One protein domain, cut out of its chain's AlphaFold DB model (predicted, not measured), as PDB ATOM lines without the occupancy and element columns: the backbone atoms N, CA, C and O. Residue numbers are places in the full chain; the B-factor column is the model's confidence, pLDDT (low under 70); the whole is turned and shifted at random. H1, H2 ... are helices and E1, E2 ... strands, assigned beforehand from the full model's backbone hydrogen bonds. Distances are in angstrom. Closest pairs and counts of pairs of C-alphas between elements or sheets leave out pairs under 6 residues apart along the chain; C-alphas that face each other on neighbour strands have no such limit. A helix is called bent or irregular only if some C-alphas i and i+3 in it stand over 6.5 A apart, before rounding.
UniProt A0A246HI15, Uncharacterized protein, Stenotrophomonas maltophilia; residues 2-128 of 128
ATOM      1  N   LEU A   2     173.197  98.722 189.996       81.25
ATOM      2  CA  LEU A   2     172.393  99.967 189.932       81.25
ATOM      3  C   LEU A   2     173.066 101.128 189.172       81.25
ATOM      4  O   LEU A   2     172.393 101.875 188.471       81.25
ATOM      5  N   LEU A   3     174.391 101.266 189.286       88.44
ATOM      6  CA  LEU A   3     175.128 102.365 188.650       88.44
ATOM      7  C   LEU A   3     175.167 102.231 187.117       88.44
ATOM      8  O   LEU A   3     174.962 103.215 186.420       88.44
ATOM      9  N   GLU A   4     175.319 101.013 186.589       88.25
ATOM     10  CA  GLU A   4     175.200 100.754 185.143       88.25
ATOM     11  C   GLU A   4     173.803 101.068 184.605       88.25
ATOM     12  O   GLU A   4     173.680 101.694 183.554       88.25
ATOM     13  N   ALA A   5     172.754 100.681 185.336       90.94
ATOM     14  CA  ALA A   5     171.384 100.985 184.937       90.94
ATOM     15  C   ALA A   5     171.148 102.504 184.853       90.94
ATOM     16  O   ALA A   5     170.497 102.978 183.925       90.94
ATOM     17  N   LEU A   6     171.733 103.278 185.773       89.88
ATOM     18  CA  LEU A   6     171.629 104.737 185.771       89.88
ATOM     19  C   LEU A   6     172.371 105.365 184.582       89.88
ATOM     20  O   LEU A   6     171.834 106.263 183.935       89.88
ATOM     21  N   VAL A   7     173.558 104.854 184.238       92.94
ATOM     22  CA  VAL A   7     174.293 105.299 183.041       92.94
ATOM     23  C   VAL A   7     173.512 104.977 181.761       92.94
ATOM     24  O   VAL A   7     173.401 105.833 180.885       92.94
ATOM     25  N   ALA A   8     172.899 103.794 181.661       92.25
ATOM     26  CA  ALA A   8     172.085 103.419 180.503       92.25
ATOM     27  C   ALA A   8     170.851 104.329 180.322       92.25
ATOM     28  O   ALA A   8     170.555 104.764 179.205       92.25
ATOM     29  N   VAL A   9     170.157 104.675 181.413       92.00
ATOM     30  CA  VAL A   9     169.019 105.616 181.382       92.00
ATOM     31  C   VAL A   9     169.472 107.028 180.993       92.00
ATOM     32  O   VAL A   9     168.801 107.700 180.212       92.00
ATOM     33  N   LEU A  10     170.637 107.470 181.471       94.00
ATOM     34  CA  LEU A  10     171.179 108.787 181.138       94.00
ATOM     35  C   LEU A  10     171.543 108.899 179.648       94.00
ATOM     36  O   LEU A  10     171.196 109.883 178.996       94.00
ATOM     37  N   ILE A  11     172.184 107.873 179.085       93.50
ATOM     38  CA  ILE A  11     172.541 107.844 177.658       93.50
ATOM     39  C   ILE A  11     171.280 107.819 176.785       93.50
ATOM     40  O   ILE A  11     171.175 108.585 175.828       93.50
ATOM     41  N   THR A  12     170.300 106.977 177.119       92.25
ATOM     42  CA  THR A  12     169.042 106.894 176.352       92.25
ATOM     43  C   THR A  12     168.234 108.190 176.425       92.25
ATOM     44  O   THR A  12     167.686 108.611 175.408       92.25
ATOM     45  N   SER A  13     168.231 108.876 177.572       91.44
ATOM     46  CA  SER A  13     167.647 110.215 177.732       91.44
ATOM     47  C   SER A  13     168.305 111.259 176.819       91.44
ATOM     48  O   SER A  13     167.593 112.006 176.147       91.44
ATOM     49  N   LEU A  14     169.640 111.288 176.742       92.00
ATOM     50  CA  LEU A  14     170.377 112.206 175.862       92.00
ATOM     51  C   LEU A  14     170.094 111.935 174.381       92.00
ATOM     52  O   LEU A  14     169.862 112.870 173.614       92.00
ATOM     53  N   ILE A  15     170.067 110.661 173.982       92.44
ATOM     54  CA  ILE A  15     169.740 110.267 172.608       92.44
ATOM     55  C   ILE A  15     168.302 110.675 172.267       92.44
ATOM     56  O   ILE A  15     168.066 111.263 171.212       92.44
ATOM     57  N   ALA A  16     167.345 110.419 173.163       89.94
ATOM     58  CA  ALA A  16     165.949 110.794 172.960       89.94
ATOM     59  C   ALA A  16     165.774 112.316 172.817       89.94
ATOM     60  O   ALA A  16     165.061 112.768 171.921       89.94
ATOM     61  N   ALA A  17     166.471 113.108 173.639       90.38
ATOM     62  CA  ALA A  17     166.455 114.567 173.544       90.38
ATOM     63  C   ALA A  17     167.055 115.069 172.218       90.38
ATOM     64  O   ALA A  17     166.472 115.931 171.559       90.38
ATOM     65  N   GLY A  18     168.179 114.490 171.783       89.06
ATOM     66  CA  GLY A  18     168.793 114.817 170.494       89.06
ATOM     67  C   GLY A  18     167.879 114.493 169.309       89.06
ATOM     68  O   GLY A  18     167.702 115.320 168.414       89.06
ATOM     69  N   LEU A  19     167.231 113.324 169.326       88.75
ATOM     70  CA  LEU A  19     166.280 112.925 168.287       88.75
ATOM     71  C   LEU A  19     165.056 113.844 168.238       88.75
ATOM     72  O   LEU A  19     164.612 114.186 167.144       88.75
ATOM     73  N   ALA A  20     164.536 114.280 169.387       86.50
ATOM     74  CA  ALA A  20     163.421 115.225 169.436       86.50
ATOM     75  C   ALA A  20     163.781 116.570 168.778       86.50
ATOM     76  O   ALA A  20     162.998 117.093 167.985       86.50
ATOM     77  N   HIS A  21     164.986 117.089 169.036       86.56
ATOM     78  CA  HIS A  21     165.462 118.338 168.433       86.56
ATOM     79  C   HIS A  21     165.644 118.234 166.911       86.56
ATOM     80  O   HIS A  21     165.280 119.137 166.155       86.56
ATOM     81  N   VAL A  22     166.183 117.113 166.427       85.12
ATOM     82  CA  VAL A  22     166.333 116.897 164.981       85.12
ATOM     83  C   VAL A  22     164.967 116.729 164.313       85.12
ATOM     84  O   VAL A  22     164.739 117.294 163.245       85.12
ATOM     85  N   GLN A  23     164.031 116.013 164.943       83.00
ATOM     86  CA  GLN A  23     162.676 115.854 164.415       83.00
ATOM     87  C   GLN A  23     161.932 117.188 164.318       83.00
ATOM     88  O   GLN A  23     161.281 117.431 163.302       83.00
ATOM     89  N   SER A  24     162.061 118.080 165.309       79.19
ATOM     90  CA  SER A  24     161.427 119.402 165.235       79.19
ATOM     91  C   SER A  24     161.976 120.230 164.071       79.19
ATOM     92  O   SER A  24     161.196 120.821 163.325       79.19
ATOM     93  N   ARG A  25     163.298 120.212 163.848       82.06
ATOM     94  CA  ARG A  25     163.920 120.877 162.689       82.06
ATOM     95  C   ARG A  25     163.484 120.257 161.359       82.06
ATOM     96  O   ARG A  25     163.199 120.980 160.407       82.06
ATOM     97  N   LEU A  26     163.368 118.931 161.291       81.62
ATOM     98  CA  LEU A  26     162.915 118.242 160.081       81.62
ATOM     99  C   LEU A  26     161.478 118.639 159.705       81.62
ATOM    100  O   LEU A  26     161.198 118.904 158.537       81.62
ATOM    101  N   MET A  27     160.577 118.708 160.688       79.12
ATOM    102  CA  MET A  27     159.179 119.097 160.469       79.12
ATOM    103  C   MET A  27     159.058 120.555 160.010       79.12
ATOM    104  O   MET A  27     158.277 120.845 159.102       79.12
ATOM    105  N   ALA A  28     159.867 121.460 160.577       76.62
ATOM    106  CA  ALA A  28     159.940 122.850 160.127       76.62
ATOM    107  C   ALA A  28     160.376 122.944 158.653       76.62
ATOM    108  O   ALA A  28     159.702 123.591 157.849       76.62
ATOM    109  N   ASN A  29     161.414 122.200 158.262       78.12
ATOM    110  CA  ASN A  29     161.892 122.165 156.876       78.12
ATOM    111  C   ASN A  29     160.858 121.574 155.904       78.12
ATOM    112  O   ASN A  29     160.675 122.086 154.802       78.12
ATOM    113  N   GLN A  30     160.139 120.516 156.295       82.56
ATOM    114  CA  GLN A  30     159.076 119.945 155.457       82.56
ATOM    115  C   GLN A  30     157.935 120.938 155.215       82.56
ATOM    116  O   GLN A  30     157.416 121.019 154.098       82.56
ATOM    117  N   ARG A  31     157.553 121.705 156.245       79.88
ATOM    118  CA  ARG A  31     156.559 122.775 156.112       79.88
ATOM    119  C   ARG A  31     157.050 123.847 155.143       79.88
ATOM    120  O   ARG A  31     156.292 124.212 154.246       79.88
ATOM    121  N   ALA A  32     158.302 124.282 155.279       79.31
ATOM    122  CA  ALA A  32     158.892 125.296 154.414       79.31
ATOM    123  C   ALA A  32     158.875 124.882 152.934       79.31
ATOM    124  O   ALA A  32     158.303 125.581 152.100       79.31
ATOM    125  N   ILE A  33     159.364 123.675 152.629       80.00
ATOM    126  CA  ILE A  33     159.382 123.127 151.262       80.00
ATOM    127  C   ILE A  33     157.965 123.007 150.683       80.00
ATOM    128  O   ILE A  33     157.745 123.215 149.488       80.00
ATOM    129  N   LYS A  34     156.974 122.639 151.506       83.38
ATOM    130  CA  LYS A  34     155.584 122.524 151.047       83.38
ATOM    131  C   LYS A  34     155.000 123.887 150.669       83.38
ATOM    132  O   LYS A  34     154.333 123.977 149.641       83.38
ATOM    133  N   ILE A  35     155.250 124.913 151.484       82.81
ATOM    134  CA  ILE A  35     154.810 126.289 151.214       82.81
ATOM    135  C   ILE A  35     155.494 126.809 149.951       82.81
ATOM    136  O   ILE A  35     154.811 127.282 149.052       82.81
ATOM    137  N   GLU A  36     156.809 126.633 149.835       81.94
ATOM    138  CA  GLU A  36     157.577 127.032 148.655       81.94
ATOM    139  C   GLU A  36     157.012 126.417 147.368       81.94
ATOM    140  O   GLU A  36     156.719 127.127 146.409       81.94
ATOM    141  N   ARG A  37     156.769 125.100 147.351       84.06
ATOM    142  CA  ARG A  37     156.192 124.422 146.179       84.06
ATOM    143  C   ARG A  37     154.798 124.930 145.829       84.06
ATOM    144  O   ARG A  37     154.480 125.047 144.646       84.06
ATOM    145  N   LEU A  38     153.973 125.214 146.835       85.75
ATOM    146  CA  LEU A  38     152.635 125.760 146.630       85.75
ATOM    147  C   LEU A  38     152.709 127.165 146.015       85.75
ATOM    148  O   LEU A  38     152.042 127.435 145.020       85.75
ATOM    149  N   VAL A  39     153.572 128.021 146.563       86.00
ATOM    150  CA  VAL A  39     153.811 129.387 146.084       86.00
ATOM    151  C   VAL A  39     154.334 129.378 144.655       86.00
ATOM    152  O   VAL A  39     153.783 130.070 143.805       86.00
ATOM    153  N   VAL A  40     155.335 128.549 144.351       87.56
ATOM    154  CA  VAL A  40     155.889 128.406 142.996       87.56
ATOM    155  C   VAL A  40     154.833 127.916 142.006       87.56
ATOM    156  O   VAL A  40     154.765 128.425 140.887       87.56
ATOM    157  N   SER A  41     153.982 126.964 142.403       87.38
ATOM    158  CA  SER A  41     152.869 126.507 141.563       87.38
ATOM    159  C   SER A  41     151.896 127.646 141.260       87.38
ATOM    160  O   SER A  41     151.540 127.848 140.102       87.38
ATOM    161  N   GLN A  42     151.520 128.422 142.279       86.50
ATOM    162  CA  GLN A  42     150.596 129.543 142.128       86.50
ATOM    163  C   GLN A  42     151.200 130.676 141.287       86.50
ATOM    164  O   GLN A  42     150.535 131.199 140.399       86.50
ATOM    165  N   LEU A  43     152.469 131.027 141.511       85.69
ATOM    166  CA  LEU A  43     153.222 131.989 140.696       85.69
ATOM    167  C   LEU A  43     153.225 131.567 139.226       85.69
ATOM    168  O   LEU A  43     152.944 132.376 138.344       85.69
ATOM    169  N   ARG A  44     153.502 130.287 138.961       86.88
ATOM    170  CA  ARG A  44     153.503 129.739 137.604       86.88
ATOM    171  C   ARG A  44     152.116 129.800 136.972       86.88
ATOM    172  O   ARG A  44     152.016 130.165 135.807       86.88
ATOM    173  N   GLU A  45     151.070 129.469 137.718       87.88
ATOM    174  CA  GLU A  45     149.691 129.538 137.235       87.88
ATOM    175  C   GLU A  45     149.268 130.978 136.914       87.88
ATOM    176  O   GLU A  45     148.726 131.232 135.841       87.88
ATOM    177  N   GLN A  46     149.593 131.943 137.782       86.00
ATOM    178  CA  GLN A  46     149.352 133.366 137.519       86.00
ATOM    179  C   GLN A  46     150.091 133.834 136.264       86.00
ATOM    180  O   GLN A  46     149.520 134.509 135.409       86.00
ATOM    181  N   LEU A  47     151.347 133.418 136.112       84.56
ATOM    182  CA  LEU A  47     152.159 133.784 134.962       84.56
ATOM    183  C   LEU A  47     151.648 133.139 133.661       84.56
ATOM    184  O   LEU A  47     151.681 133.777 132.611       84.56
ATOM    185  N   GLN A  48     151.143 131.905 133.715       84.75
ATOM    186  CA  GLN A  48     150.547 131.223 132.561       84.75
ATOM    187  C   GLN A  48     149.184 131.805 132.167       84.75
ATOM    188  O   GLN A  48     148.903 131.917 130.978       84.75
ATOM    189  N   ASN A  49     148.353 132.191 133.139       86.00
ATOM    190  CA  ASN A  49     147.009 132.706 132.874       86.00
ATOM    191  C   ASN A  49     147.002 134.184 132.465       86.00
ATOM    192  O   ASN A  49     146.250 134.564 131.570       86.00
ATOM    193  N   ALA A  50     147.809 135.025 133.119       84.06
ATOM    194  CA  ALA A  50     147.790 136.472 132.909       84.06
ATOM    195  C   ALA A  50     148.981 136.992 132.086       84.06
ATOM    196  O   ALA A  50     148.837 138.001 131.393       84.06
ATOM    197  N   GLY A  51     150.136 136.315 132.118       80.50
ATOM    198  CA  GLY A  51     151.307 136.632 131.291       80.50
ATOM    199  C   GLY A  51     151.689 138.115 131.308       80.50
ATOM    200  O   GLY A  51     151.913 138.709 132.360       80.50
ATOM    201  N   THR A  52     151.730 138.740 130.131       78.94
ATOM    202  CA  THR A  52     152.066 140.166 129.964       78.94
ATOM    203  C   THR A  52     151.002 141.125 130.504       78.94
ATOM    204  O   THR A  52     151.303 142.296 130.743       78.94
ATOM    205  N   GLY A  53     149.779 140.643 130.757       79.62
ATOM    206  CA  GLY A  53     148.713 141.407 131.407       79.62
ATOM    207  C   GLY A  53     149.042 141.787 132.854       79.62
ATOM    208  O   GLY A  53     148.506 142.767 133.367       79.62
ATOM    209  N   LEU A  54     149.985 141.079 133.484       81.06
ATOM    210  CA  LEU A  54     150.485 141.379 134.827       81.06
ATOM    211  C   LEU A  54     151.273 142.697 134.880       81.06
ATOM    212  O   LEU A  54     151.325 143.338 135.925       81.06
ATOM    213  N   CYS A  55     151.826 143.151 133.750       79.88
ATOM    214  CA  CYS A  55     152.658 144.356 133.677       79.88
ATOM    215  C   CYS A  55     151.896 145.678 133.865       79.88
ATOM    216  O   CYS A  55     152.515 146.740 133.851       79.88
ATOM    217  N   GLY A  56     150.566 145.639 134.019       80.94
ATOM    218  CA  GLY A  56     149.754 146.805 134.385       80.94
ATOM    219  C   GLY A  56     149.741 147.105 135.889       80.94
ATOM    220  O   GLY A  56     149.316 148.186 136.293       80.94
ATOM    221  N   SER A  57     150.208 146.169 136.715       79.56
ATOM    222  CA  SER A  57     150.208 146.250 138.177       79.56
ATOM    223  C   SER A  57     151.589 145.918 138.733       79.56
ATOM    224  O   SER A  57     152.220 144.971 138.284       79.56
ATOM    225  N   SER A  58     152.053 146.659 139.742       80.31
ATOM    226  CA  SER A  58     153.327 146.378 140.425       80.31
ATOM    227  C   SER A  58     153.253 145.188 141.386       80.31
ATOM    228  O   SER A  58     154.282 144.637 141.769       80.31
ATOM    229  N   THR A  59     152.044 144.816 141.810       83.62
ATOM    230  CA  THR A  59     151.797 143.754 142.786       83.62
ATOM    231  C   THR A  59     150.557 142.956 142.413       83.62
ATOM    232  O   THR A  59     149.580 143.523 141.922       83.62
ATOM    233  N   ILE A  60     150.580 141.656 142.695       85.31
ATOM    234  CA  ILE A  60     149.438 140.755 142.533       85.31
ATOM    235  C   ILE A  60     149.174 139.975 143.812       85.31
ATOM    236  O   ILE A  60     150.101 139.601 144.521       85.31
ATOM    237  N   SER A  61     147.903 139.692 144.075       83.81
ATOM    238  CA  SER A  61     147.481 138.909 145.231       83.81
ATOM    239  C   SER A  61     147.410 137.425 144.858       83.81
ATOM    240  O   SER A  61     146.686 137.040 143.937       83.81
ATOM    241  N   LEU A  62     148.171 136.583 145.554       81.12
ATOM    242  CA  LEU A  62     148.169 135.133 145.410       81.12
ATOM    243  C   LEU A  62     147.319 134.524 146.520       81.12
ATOM    244  O   LEU A  62     147.691 134.567 147.691       81.12
ATOM    245  N   ALA A  63     146.213 133.889 146.143       82.62
ATOM    246  CA  ALA A  63     145.442 133.046 147.047       82.62
ATOM    247  C   ALA A  63     146.136 131.679 147.189       82.62
ATOM    248  O   ALA A  63     146.038 130.838 146.299       82.62
ATOM    249  N   LEU A  64     146.865 131.470 148.288       73.94
ATOM    250  CA  LEU A  64     147.540 130.200 148.592       73.94
ATOM    251  C   LEU A  64     146.565 129.195 149.227       73.94
ATOM    252  O   LEU A  64     146.689 127.989 149.022       73.94
ATOM    253  N   ALA A  65     145.605 129.688 150.012       73.12
ATOM    254  CA  ALA A  65     144.528 128.912 150.622       73.12
ATOM    255  C   ALA A  65     143.258 129.770 150.741       73.12
ATOM    256  O   ALA A  65     143.284 130.969 150.472       73.12
ATOM    257  N   ALA A  66     142.143 129.162 151.159       70.81
ATOM    258  CA  ALA A  66     140.847 129.841 151.272       70.81
ATOM    259  C   ALA A  66     140.869 131.077 152.196       70.81
ATOM    260  O   ALA A  66     140.084 132.000 152.003       70.81
ATOM    261  N   ASP A  67     141.771 131.099 153.175       71.56
ATOM    262  CA  ASP A  67     141.958 132.158 154.169       71.56
ATOM    263  C   ASP A  67     143.350 132.812 154.113       71.56
ATOM    264  O   ASP A  67     143.625 133.738 154.876       71.56
ATOM    265  N   LEU A  68     144.225 132.367 153.203       70.56
ATOM    266  CA  LEU A  68     145.609 132.820 153.129       70.56
ATOM    267  C   LEU A  68     145.910 133.435 151.768       70.56
ATOM    268  O   LEU A  68     146.054 132.731 150.765       70.56
ATOM    269  N   SER A  69     146.069 134.756 151.771       79.69
ATOM    270  CA  SER A  69     146.541 135.515 150.621       79.69
ATOM    271  C   SER A  69     147.870 136.206 150.920       79.69
ATOM    272  O   SER A  69     148.125 136.618 152.060       79.69
ATOM    273  N   ARG A  70     148.731 136.287 149.904       82.56
ATOM    274  CA  ARG A  70     150.037 136.956 149.946       82.56
ATOM    275  C   ARG A  70     150.271 137.744 148.672       82.56
ATOM    276  O   ARG A  70     149.864 137.310 147.600       82.56
ATOM    277  N   ASP A  71     150.954 138.871 148.789       84.00
ATOM    278  CA  ASP A  71     151.263 139.708 147.638       84.00
ATOM    279  C   ASP A  71     152.603 139.293 147.014       84.00
ATOM    280  O   ASP A  71     153.600 139.119 147.713       84.00
ATOM    281  N   ALA A  72     152.628 139.132 145.690       83.75
ATOM    282  CA  ALA A  72     153.857 139.019 144.909       83.75
ATOM    283  C   ALA A  72     154.132 140.325 144.173       83.75
ATOM    284  O   ALA A  72     153.210 140.995 143.700       83.75
ATOM    285  N   GLN A  73     155.408 140.663 144.026       85.94
ATOM    286  CA  GLN A  73     155.841 141.779 143.201       85.94
ATOM    287  C   GLN A  73     155.982 141.335 141.749       85.94
ATOM    288  O   GLN A  73     156.421 140.220 141.463       85.94
ATOM    289  N   VAL A  74     155.618 142.231 140.836       85.81
ATOM    290  CA  VAL A  74     155.729 142.028 139.394       85.81
ATOM    291  C   VAL A  74     156.829 142.932 138.856       85.81
ATOM    292  O   VAL A  74     156.799 144.148 139.045       85.81
ATOM    293  N   ALA A  75     157.782 142.344 138.146       84.69
ATOM    294  CA  ALA A  75     158.810 143.051 137.402       84.69
ATOM    295  C   ALA A  75     158.666 142.710 135.920       84.69
ATOM    296  O   ALA A  75     158.704 141.543 135.546       84.69
ATOM    297  N   CYS A  76     158.514 143.718 135.065       84.00
ATOM    298  CA  CYS A  76     158.418 143.506 133.625       84.00
ATOM    299  C   CYS A  76     159.600 144.129 132.893       84.00
ATOM    300  O   CYS A  76     159.960 145.281 133.141       84.00
ATOM    301  N   GLY A  77     160.180 143.363 131.973       76.38
ATOM    302  CA  GLY A  77     161.198 143.827 131.043       76.38
ATOM    303  C   GLY A  77     160.607 144.666 129.908       76.38
ATOM    304  O   GLY A  77     159.407 144.641 129.623       76.38
ATOM    305  N   THR A  78     161.467 145.421 129.230       71.44
ATOM    306  CA  THR A  78     161.101 146.174 128.024       71.44
ATOM    307  C   THR A  78     160.987 145.244 126.820       71.44
ATOM    308  O   THR A  78     161.894 144.449 126.591       71.44
ATOM    309  N   ALA A  79     159.921 145.374 126.025       69.44
ATOM    310  CA  ALA A  79     159.728 144.616 124.789       69.44
ATOM    311  C   ALA A  79     160.466 145.288 123.609       69.44
ATOM    312  O   ALA A  79     160.069 146.383 123.200       69.44
ATOM    313  N   PRO A  80     161.543 144.705 123.049       70.50
ATOM    314  CA  PRO A  80     162.177 145.261 121.855       70.50
ATOM    315  C   PRO A  80     161.297 145.047 120.611       70.50
ATOM    316  O   PRO A  80     160.612 144.038 120.496       70.50
ATOM    317  N   GLN A  81     161.318 145.964 119.640       73.00
ATOM    318  CA  GLN A  81     160.683 145.712 118.339       73.00
ATOM    319  C   GLN A  81     161.595 144.852 117.461       73.00
ATOM    320  O   GLN A  81     162.762 145.189 117.251       73.00
ATOM    321  N   ILE A  82     161.060 143.756 116.923       75.44
ATOM    322  CA  ILE A  82     161.750 142.890 115.966       75.44
ATOM    323  C   ILE A  82     161.116 143.082 114.594       75.44
ATOM    324  O   ILE A  82     159.907 142.977 114.414       75.44
ATOM    325  N   ASN A  83     161.959 143.319 113.597       77.81
ATOM    326  CA  ASN A  83     161.537 143.368 112.207       77.81
ATOM    327  C   ASN A  83     161.653 141.968 111.601       77.81
ATOM    328  O   ASN A  83     162.757 141.450 111.437       77.81
ATOM    329  N   VAL A  84     160.522 141.354 111.264       78.00
ATOM    330  CA  VAL A  84     160.461 140.042 110.613       78.00
ATOM    331  C   VAL A  84     160.231 140.244 109.120       78.00
ATOM    332  O   VAL A  84     159.234 140.831 108.698       78.00
ATOM    333  N   GLY A  85     161.171 139.767 108.305       79.00
ATOM    334  CA  GLY A  85     161.052 139.783 106.851       79.00
ATOM    335  C   GLY A  85     160.356 138.525 106.335       79.00
ATOM    336  O   GLY A  85     160.902 137.433 106.471       79.00
ATOM    337  N   LEU A  86     159.193 138.668 105.697       75.75
ATOM    338  CA  LEU A  86     158.520 137.593 104.956       75.75
ATOM    339  C   LEU A  86     158.297 138.033 103.507       75.75
ATOM    340  O   LEU A  86     157.589 139.002 103.240       75.75
ATOM    341  N   GLY A  87     158.919 137.321 102.562       73.69
ATOM    342  CA  GLY A  87     158.668 137.506 101.127       73.69
ATOM    343  C   GLY A  87     158.884 138.936 100.613       73.69
ATOM    344  O   GLY A  87     158.099 139.407  99.800       73.69
ATOM    345  N   GLY A  88     159.902 139.648 101.110       78.62
ATOM    346  CA  GLY A  88     160.199 141.031 100.702       78.62
ATOM    347  C   GLY A  88     159.405 142.114 101.441       78.62
ATOM    348  O   GLY A  88     159.640 143.296 101.206       78.62
ATOM    349  N   THR A  89     158.521 141.733 102.368       69.44
ATOM    350  CA  THR A  89     157.800 142.665 103.244       69.44
ATOM    351  C   THR A  89     158.408 142.619 104.641       69.44
ATOM    352  O   THR A  89     158.656 141.535 105.172       69.44
ATOM    353  N   VAL A  90     158.661 143.785 105.235       77.38
ATOM    354  CA  VAL A  90     159.165 143.901 106.609       77.38
ATOM    355  C   VAL A  90     157.985 144.189 107.527       77.38
ATOM    356  O   VAL A  90     157.345 145.231 107.399       77.38
ATOM    357  N   LEU A  91     157.697 143.265 108.442       76.62
ATOM    358  CA  LEU A  91     156.694 143.443 109.483       76.62
ATOM    359  C   LEU A  91     157.406 143.757 110.800       76.62
ATOM    360  O   LEU A  91     158.244 142.976 111.244       76.62
ATOM    361  N   SER A  92     157.086 144.891 111.421       71.38
ATOM    362  CA  SER A  92     157.582 145.202 112.763       71.38
ATOM    363  C   SER A  92     156.636 144.580 113.784       71.38
ATOM    364  O   SER A  92     155.450 144.907 113.812       71.38
ATOM    365  N   VAL A  93     157.146 143.638 114.570       72.25
ATOM    366  CA  VAL A  93     156.403 142.892 115.587       72.25
ATOM    367  C   VAL A  93     157.055 143.150 116.937       72.25
ATOM    368  O   VAL A  93     158.280 143.185 117.054       72.25
ATOM    369  N   GLU A  94     156.242 143.368 117.961       68.31
ATOM    370  CA  GLU A  94     156.745 143.543 119.320       68.31
ATOM    371  C   GLU A  94     157.252 142.196 119.837       68.31
ATOM    372  O   GLU A  94     156.535 141.193 119.787       68.31
ATOM    373  N   ALA A  95     158.519 142.158 120.253       68.44
ATOM    374  CA  ALA A  95     159.111 140.944 120.771       68.44
ATOM    375  C   ALA A  95     158.452 140.552 122.090       68.44
ATOM    376  O   ALA A  95     157.950 141.411 122.828       68.44
ATOM    377  N   PRO A  96     158.520 139.265 122.425       65.81
ATOM    378  CA  PRO A  96     157.986 138.804 123.679       65.81
ATOM    379  C   PRO A  96     158.760 139.396 124.875       65.81
ATOM    380  O   PRO A  96     159.980 139.574 124.812       65.81
ATOM    381  N   ARG A  97     158.035 139.800 125.927       73.81
ATOM    382  CA  ARG A  97     158.576 140.572 127.061       73.81
ATOM    383  C   ARG A  97     158.753 139.690 128.285       73.81
ATOM    384  O   ARG A  97     157.883 138.889 128.607       73.81
ATOM    385  N   GLU A  98     159.856 139.883 128.998       78.12
ATOM    386  CA  GLU A  98     160.114 139.145 130.232       78.12
ATOM    387  C   GLU A  98     159.170 139.608 131.347       78.12
ATOM    388  O   GLU A  98     159.026 140.809 131.595       78.12
ATOM    389  N   VAL A  99     158.541 138.650 132.028       82.75
ATOM    390  CA  VAL A  99     157.736 138.895 133.230       82.75
ATOM    391  C   VAL A  99     158.335 138.091 134.375       82.75
ATOM    392  O   VAL A  99     158.400 136.862 134.321       82.75
ATOM    393  N   GLY A 100     158.793 138.798 135.399       83.00
ATOM    394  CA  GLY A 100     159.279 138.267 136.662       83.00
ATOM    395  C   GLY A 100     158.245 138.456 137.764       83.00
ATOM    396  O   GLY A 100     157.669 139.532 137.911       83.00
ATOM    397  N   LEU A 101     158.026 137.411 138.553       83.69
ATOM    398  CA  LEU A 101     157.236 137.447 139.774       83.69
ATOM    399  C   LEU A 101     158.123 137.078 140.960       83.69
ATOM    400  O   LEU A 101     158.888 136.113 140.883       83.69
ATOM    401  N   SER A 102     158.011 137.828 142.055       82.69
ATOM    402  CA  SER A 102     158.773 137.575 143.276       82.69
ATOM    403  C   SER A 102     157.922 137.629 144.539       82.69
ATOM    404  O   SER A 102     157.029 138.463 144.665       82.69
ATOM    405  N   VAL A 103     158.209 136.744 145.494       83.50
ATOM    406  CA  VAL A 103     157.604 136.757 146.835       83.50
ATOM    407  C   VAL A 103     158.716 136.678 147.865       83.50
ATOM    408  O   VAL A 103     159.617 135.845 147.738       83.50
ATOM    409  N   ARG A 104     158.649 137.533 148.889       77.94
ATOM    410  CA  ARG A 104     159.644 137.517 149.958       77.94
ATOM    411  C   ARG A 104     159.410 136.353 150.903       77.94
ATOM    412  O   ARG A 104     158.276 136.077 151.291       77.94
ATOM    413  N   ALA A 105     160.489 135.716 151.344       71.25
ATOM    414  CA  ALA A 105     160.401 134.623 152.315       71.25
ATOM    415  C   ALA A 105     159.806 135.080 153.665       71.25
ATOM    416  O   ALA A 105     159.061 134.331 154.300       71.25
ATOM    417  N   ALA A 106     160.065 136.333 154.059       66.12
ATOM    418  CA  ALA A 106     159.496 136.950 155.258       66.12
ATOM    419  C   ALA A 106     157.961 137.050 155.200       66.12
ATOM    420  O   ALA A 106     157.287 136.809 156.199       66.12
ATOM    421  N   ASP A 107     157.397 137.321 154.017       71.19
ATOM    422  CA  ASP A 107     155.944 137.405 153.834       71.19
ATOM    423  C   ASP A 107     155.283 136.021 153.933       71.19
ATOM    424  O   ASP A 107     154.094 135.907 154.213       71.19
ATOM    425  N   LEU A 108     156.046 134.942 153.757       68.19
ATOM    426  CA  LEU A 108     155.564 133.561 153.791       68.19
ATOM    427  C   LEU A 108     155.700 132.895 155.170       68.19
ATOM    428  O   LEU A 108     155.414 131.703 155.287       68.19
ATOM    429  N   GLU A 109     156.129 133.642 156.198       66.38
ATOM    430  CA  GLU A 109     156.421 133.111 157.544       66.38
ATOM    431  C   GLU A 109     157.373 131.896 157.490       66.38
ATOM    432  O   GLU A 109     157.265 130.949 158.275       66.38
ATOM    433  N   LEU A 110     158.280 131.907 156.505       62.88
ATOM    434  CA  LEU A 110     159.330 130.904 156.309       62.88
ATOM    435  C   LEU A 110     160.587 131.218 157.127       62.88
ATOM    436  O   LEU A 110     161.487 130.382 157.191       62.88
ATOM    437  N   ASP A 111     160.641 132.397 157.752       56.06
ATOM    438  CA  ASP A 111     161.691 132.765 158.693       56.06
ATOM    439  C   ASP A 111     161.490 131.930 159.964       56.06
ATOM    440  O   ASP A 111     160.647 132.212 160.819       56.06
ATOM    441  N   GLY A 112     162.204 130.807 160.044       53.47
ATOM    442  CA  GLY A 112     162.504 130.221 161.343       53.47
ATOM    443  C   GLY A 112     163.292 131.239 162.172       53.47
ATOM    444  O   GLY A 112     163.878 132.153 161.613       53.47
ATOM    445  N   ASP A 113     163.330 131.052 163.489       47.44
ATOM    446  CA  ASP A 113     163.983 131.892 164.521       47.44
ATOM    447  C   ASP A 113     165.489 132.240 164.295       47.44
ATOM    448  O   ASP A 113     166.150 132.760 165.191       47.44
ATOM    449  N   ASP A 114     166.056 131.947 163.121       48.22
ATOM    450  CA  ASP A 114     167.415 132.246 162.673       48.22
ATOM    451  C   ASP A 114     167.367 133.057 161.350       48.22
ATOM    452  O   ASP A 114     167.163 132.469 160.280       48.22
ATOM    453  N   PRO A 115     167.615 134.383 161.379       44.09
ATOM    454  CA  PRO A 115     167.445 135.301 160.240       44.09
ATOM    455  C   PRO A 115     168.548 135.201 159.160       44.09
ATOM    456  O   PRO A 115     168.979 136.212 158.607       44.09
ATOM    457  N   GLY A 116     169.079 134.005 158.878       44.19
ATOM    458  CA  GLY A 116     170.382 133.879 158.208       44.19
ATOM    459  C   GLY A 116     170.520 132.935 157.015       44.19
ATOM    460  O   GLY A 116     171.402 133.179 156.197       44.19
ATOM    461  N   GLU A 117     169.734 131.859 156.890       44.84
ATOM    462  CA  GLU A 117     170.211 130.740 156.045       44.84
ATOM    463  C   GLU A 117     169.172 130.074 155.126       44.84
ATOM    464  O   GLU A 117     169.564 129.384 154.188       44.84
ATOM    465  N   TYR A 118     167.866 130.316 155.306       46.66
ATOM    466  CA  TYR A 118     166.822 129.609 154.532       46.66
ATOM    467  C   TYR A 118     165.758 130.505 153.876       46.66
ATOM    468  O   TYR A 118     164.905 130.006 153.147       46.66
ATOM    469  N   GLY A 119     165.817 131.823 154.076       49.22
ATOM    470  CA  GLY A 119     164.891 132.783 153.473       49.22
ATOM    471  C   GLY A 119     165.366 133.289 152.113       49.22
ATOM    472  O   GLY A 119     165.646 134.475 151.969       49.22
ATOM    473  N   ALA A 120     165.515 132.411 151.120       55.19
ATOM    474  CA  ALA A 120     165.757 132.875 149.756       55.19
ATOM    475  C   ALA A 120     164.452 133.441 149.173       55.19
ATOM    476  O   ALA A 120     163.426 132.759 149.176       55.19
ATOM    477  N   ASP A 121     164.485 134.679 148.676       59.12
ATOM    478  CA  ASP A 121     163.362 135.251 147.929       59.12
ATOM    479  C   ASP A 121     163.051 134.364 146.715       59.12
ATOM    480  O   ASP A 121     163.937 134.013 145.928       59.12
ATOM    481  N   LEU A 122     161.780 133.990 146.562       65.06
ATOM    482  CA  LEU A 122     161.343 133.132 145.468       65.06
ATOM    483  C   LEU A 122     161.155 133.988 144.224       65.06
ATOM    484  O   LEU A 122     160.233 134.798 144.166       65.06
ATOM    485  N   LEU A 123     162.032 133.799 143.238       69.38
ATOM    486  CA  LEU A 123     162.004 134.493 141.952       69.38
ATOM    487  C   LEU A 123     161.590 133.522 140.846       69.38
ATOM    488  O   LEU A 123     162.255 132.514 140.611       69.38
ATOM    489  N   LEU A 124     160.509 133.842 140.136       69.06
ATOM    490  CA  LEU A 124     160.091 133.136 138.931       69.06
ATOM    491  C   LEU A 124     160.075 134.127 137.767       69.06
ATOM    492  O   LEU A 124     159.221 135.009 137.733       69.06
ATOM    493  N   SER A 125     160.995 133.990 136.811       65.06
ATOM    494  CA  SER A 125     160.930 134.739 135.553       65.06
ATOM    495  C   SER A 125     160.497 133.845 134.403       65.06
ATOM    496  O   SER A 125     160.748 132.636 134.383       65.06
ATOM    497  N   SER A 126     159.786 134.440 133.455       61.09
ATOM    498  CA  SER A 126     159.362 133.775 132.238       61.09
ATOM    499  C   SER A 126     159.647 134.649 131.038       61.09
ATOM    500  O   SER A 126     159.319 135.837 131.012       61.09
ATOM    501  N   HIS A 127     160.247 134.008 130.045       56.62
ATOM    502  CA  HIS A 127     160.509 134.559 128.734       56.62
ATOM    503  C   HIS A 127     159.426 133.990 127.814       56.62
ATOM    504  O   HIS A 127     159.563 132.878 127.301       56.62
ATOM    505  N   GLN A 128     158.299 134.696 127.719       45.59
ATOM    506  CA  GLN A 128     157.192 134.339 126.833       45.59
ATOM    507  C   GLN A 128     157.163 135.286 125.677       45.59
ATOM    508  O   GLN A 128     157.107 136.501 125.982       45.59
TER     509      GLN A 128
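AT A GLANCE: This is residues 2 to 128 of the 128 residues of an uncharacterized protein of Stenotrophomonas maltophilia (UniProt A0A246HI15). One very long helix, H1, has a strongly twisted sheet of four strands curled round its residues 35 to 56, while its residues 2 to 24 stick out as a free arm. At the other end of the long axis is the hairpin of E3 and E4. The printed part has 127 residues, with one named helix and six named strands, ordered H1 E1 E2 E3 E4 E5 E6; the larger sheet runs E1, E2, E5, E6, antiparallel throughout, and the class is mixed, helices and strands. It is extended, with a radius of gyration of the C-alphas of 24.7 A and spans of 99 by 33 by 23 A.

HOW THE PARTS SIT: Start with H1, residues 2 to 56, which is on one face of the sheet of E1, residues 59 to 65, E2, 68 to 76, E5, 98 to 103, and E6, 122 to 127: two layers, helix and sheet. The closest C-alphas of H1 and E5 are those of Thr 52 and Val 99, 6.7 A apart. Within hydrogen-bond range, look for N 62 and O 70 in the hairpin E1 and E2, 2.8 A, N 75 and O 100 between E2 and E5, 2.8 A, and N 101 and O 124 in the hairpin E5 and E6, 2.8 A. E3, residues 81 to 86, and E4, 89 to 94, form another hairpin, with N 84 and O 91 2.8 A apart; both are apart from H1. In H1, 46 of 51 O i to N i+4 pairs are within range.

IN THESE COORDINATES: Find C-alpha 2 at (172.393, 99.967, 189.932); H1 runs 76.1 A to C-alpha 56 at (149.754, 146.805, 134.385). It is irregular, with C-alphas 49 and 52 9.5 A apart, and has a kink of 89 degrees near residue 50. E2 is 25.7 A long, E1 18.3 A, E5 17.0 A, E6 16.8 A, E4 16.1 A and E3 15.8 A. E6 ends at C-alpha 127, (160.509, 134.559, 128.734).

THE WHOLE: The two farthest C-alphas, Leu 2 and Gly 88, are 99.0 A apart. The printed part has no cut, and its one long link is E5 to E6, 18 residues. Look for pLDDT under 70 at residues 79, 89, 94 to 96, 106 and 108 to 128.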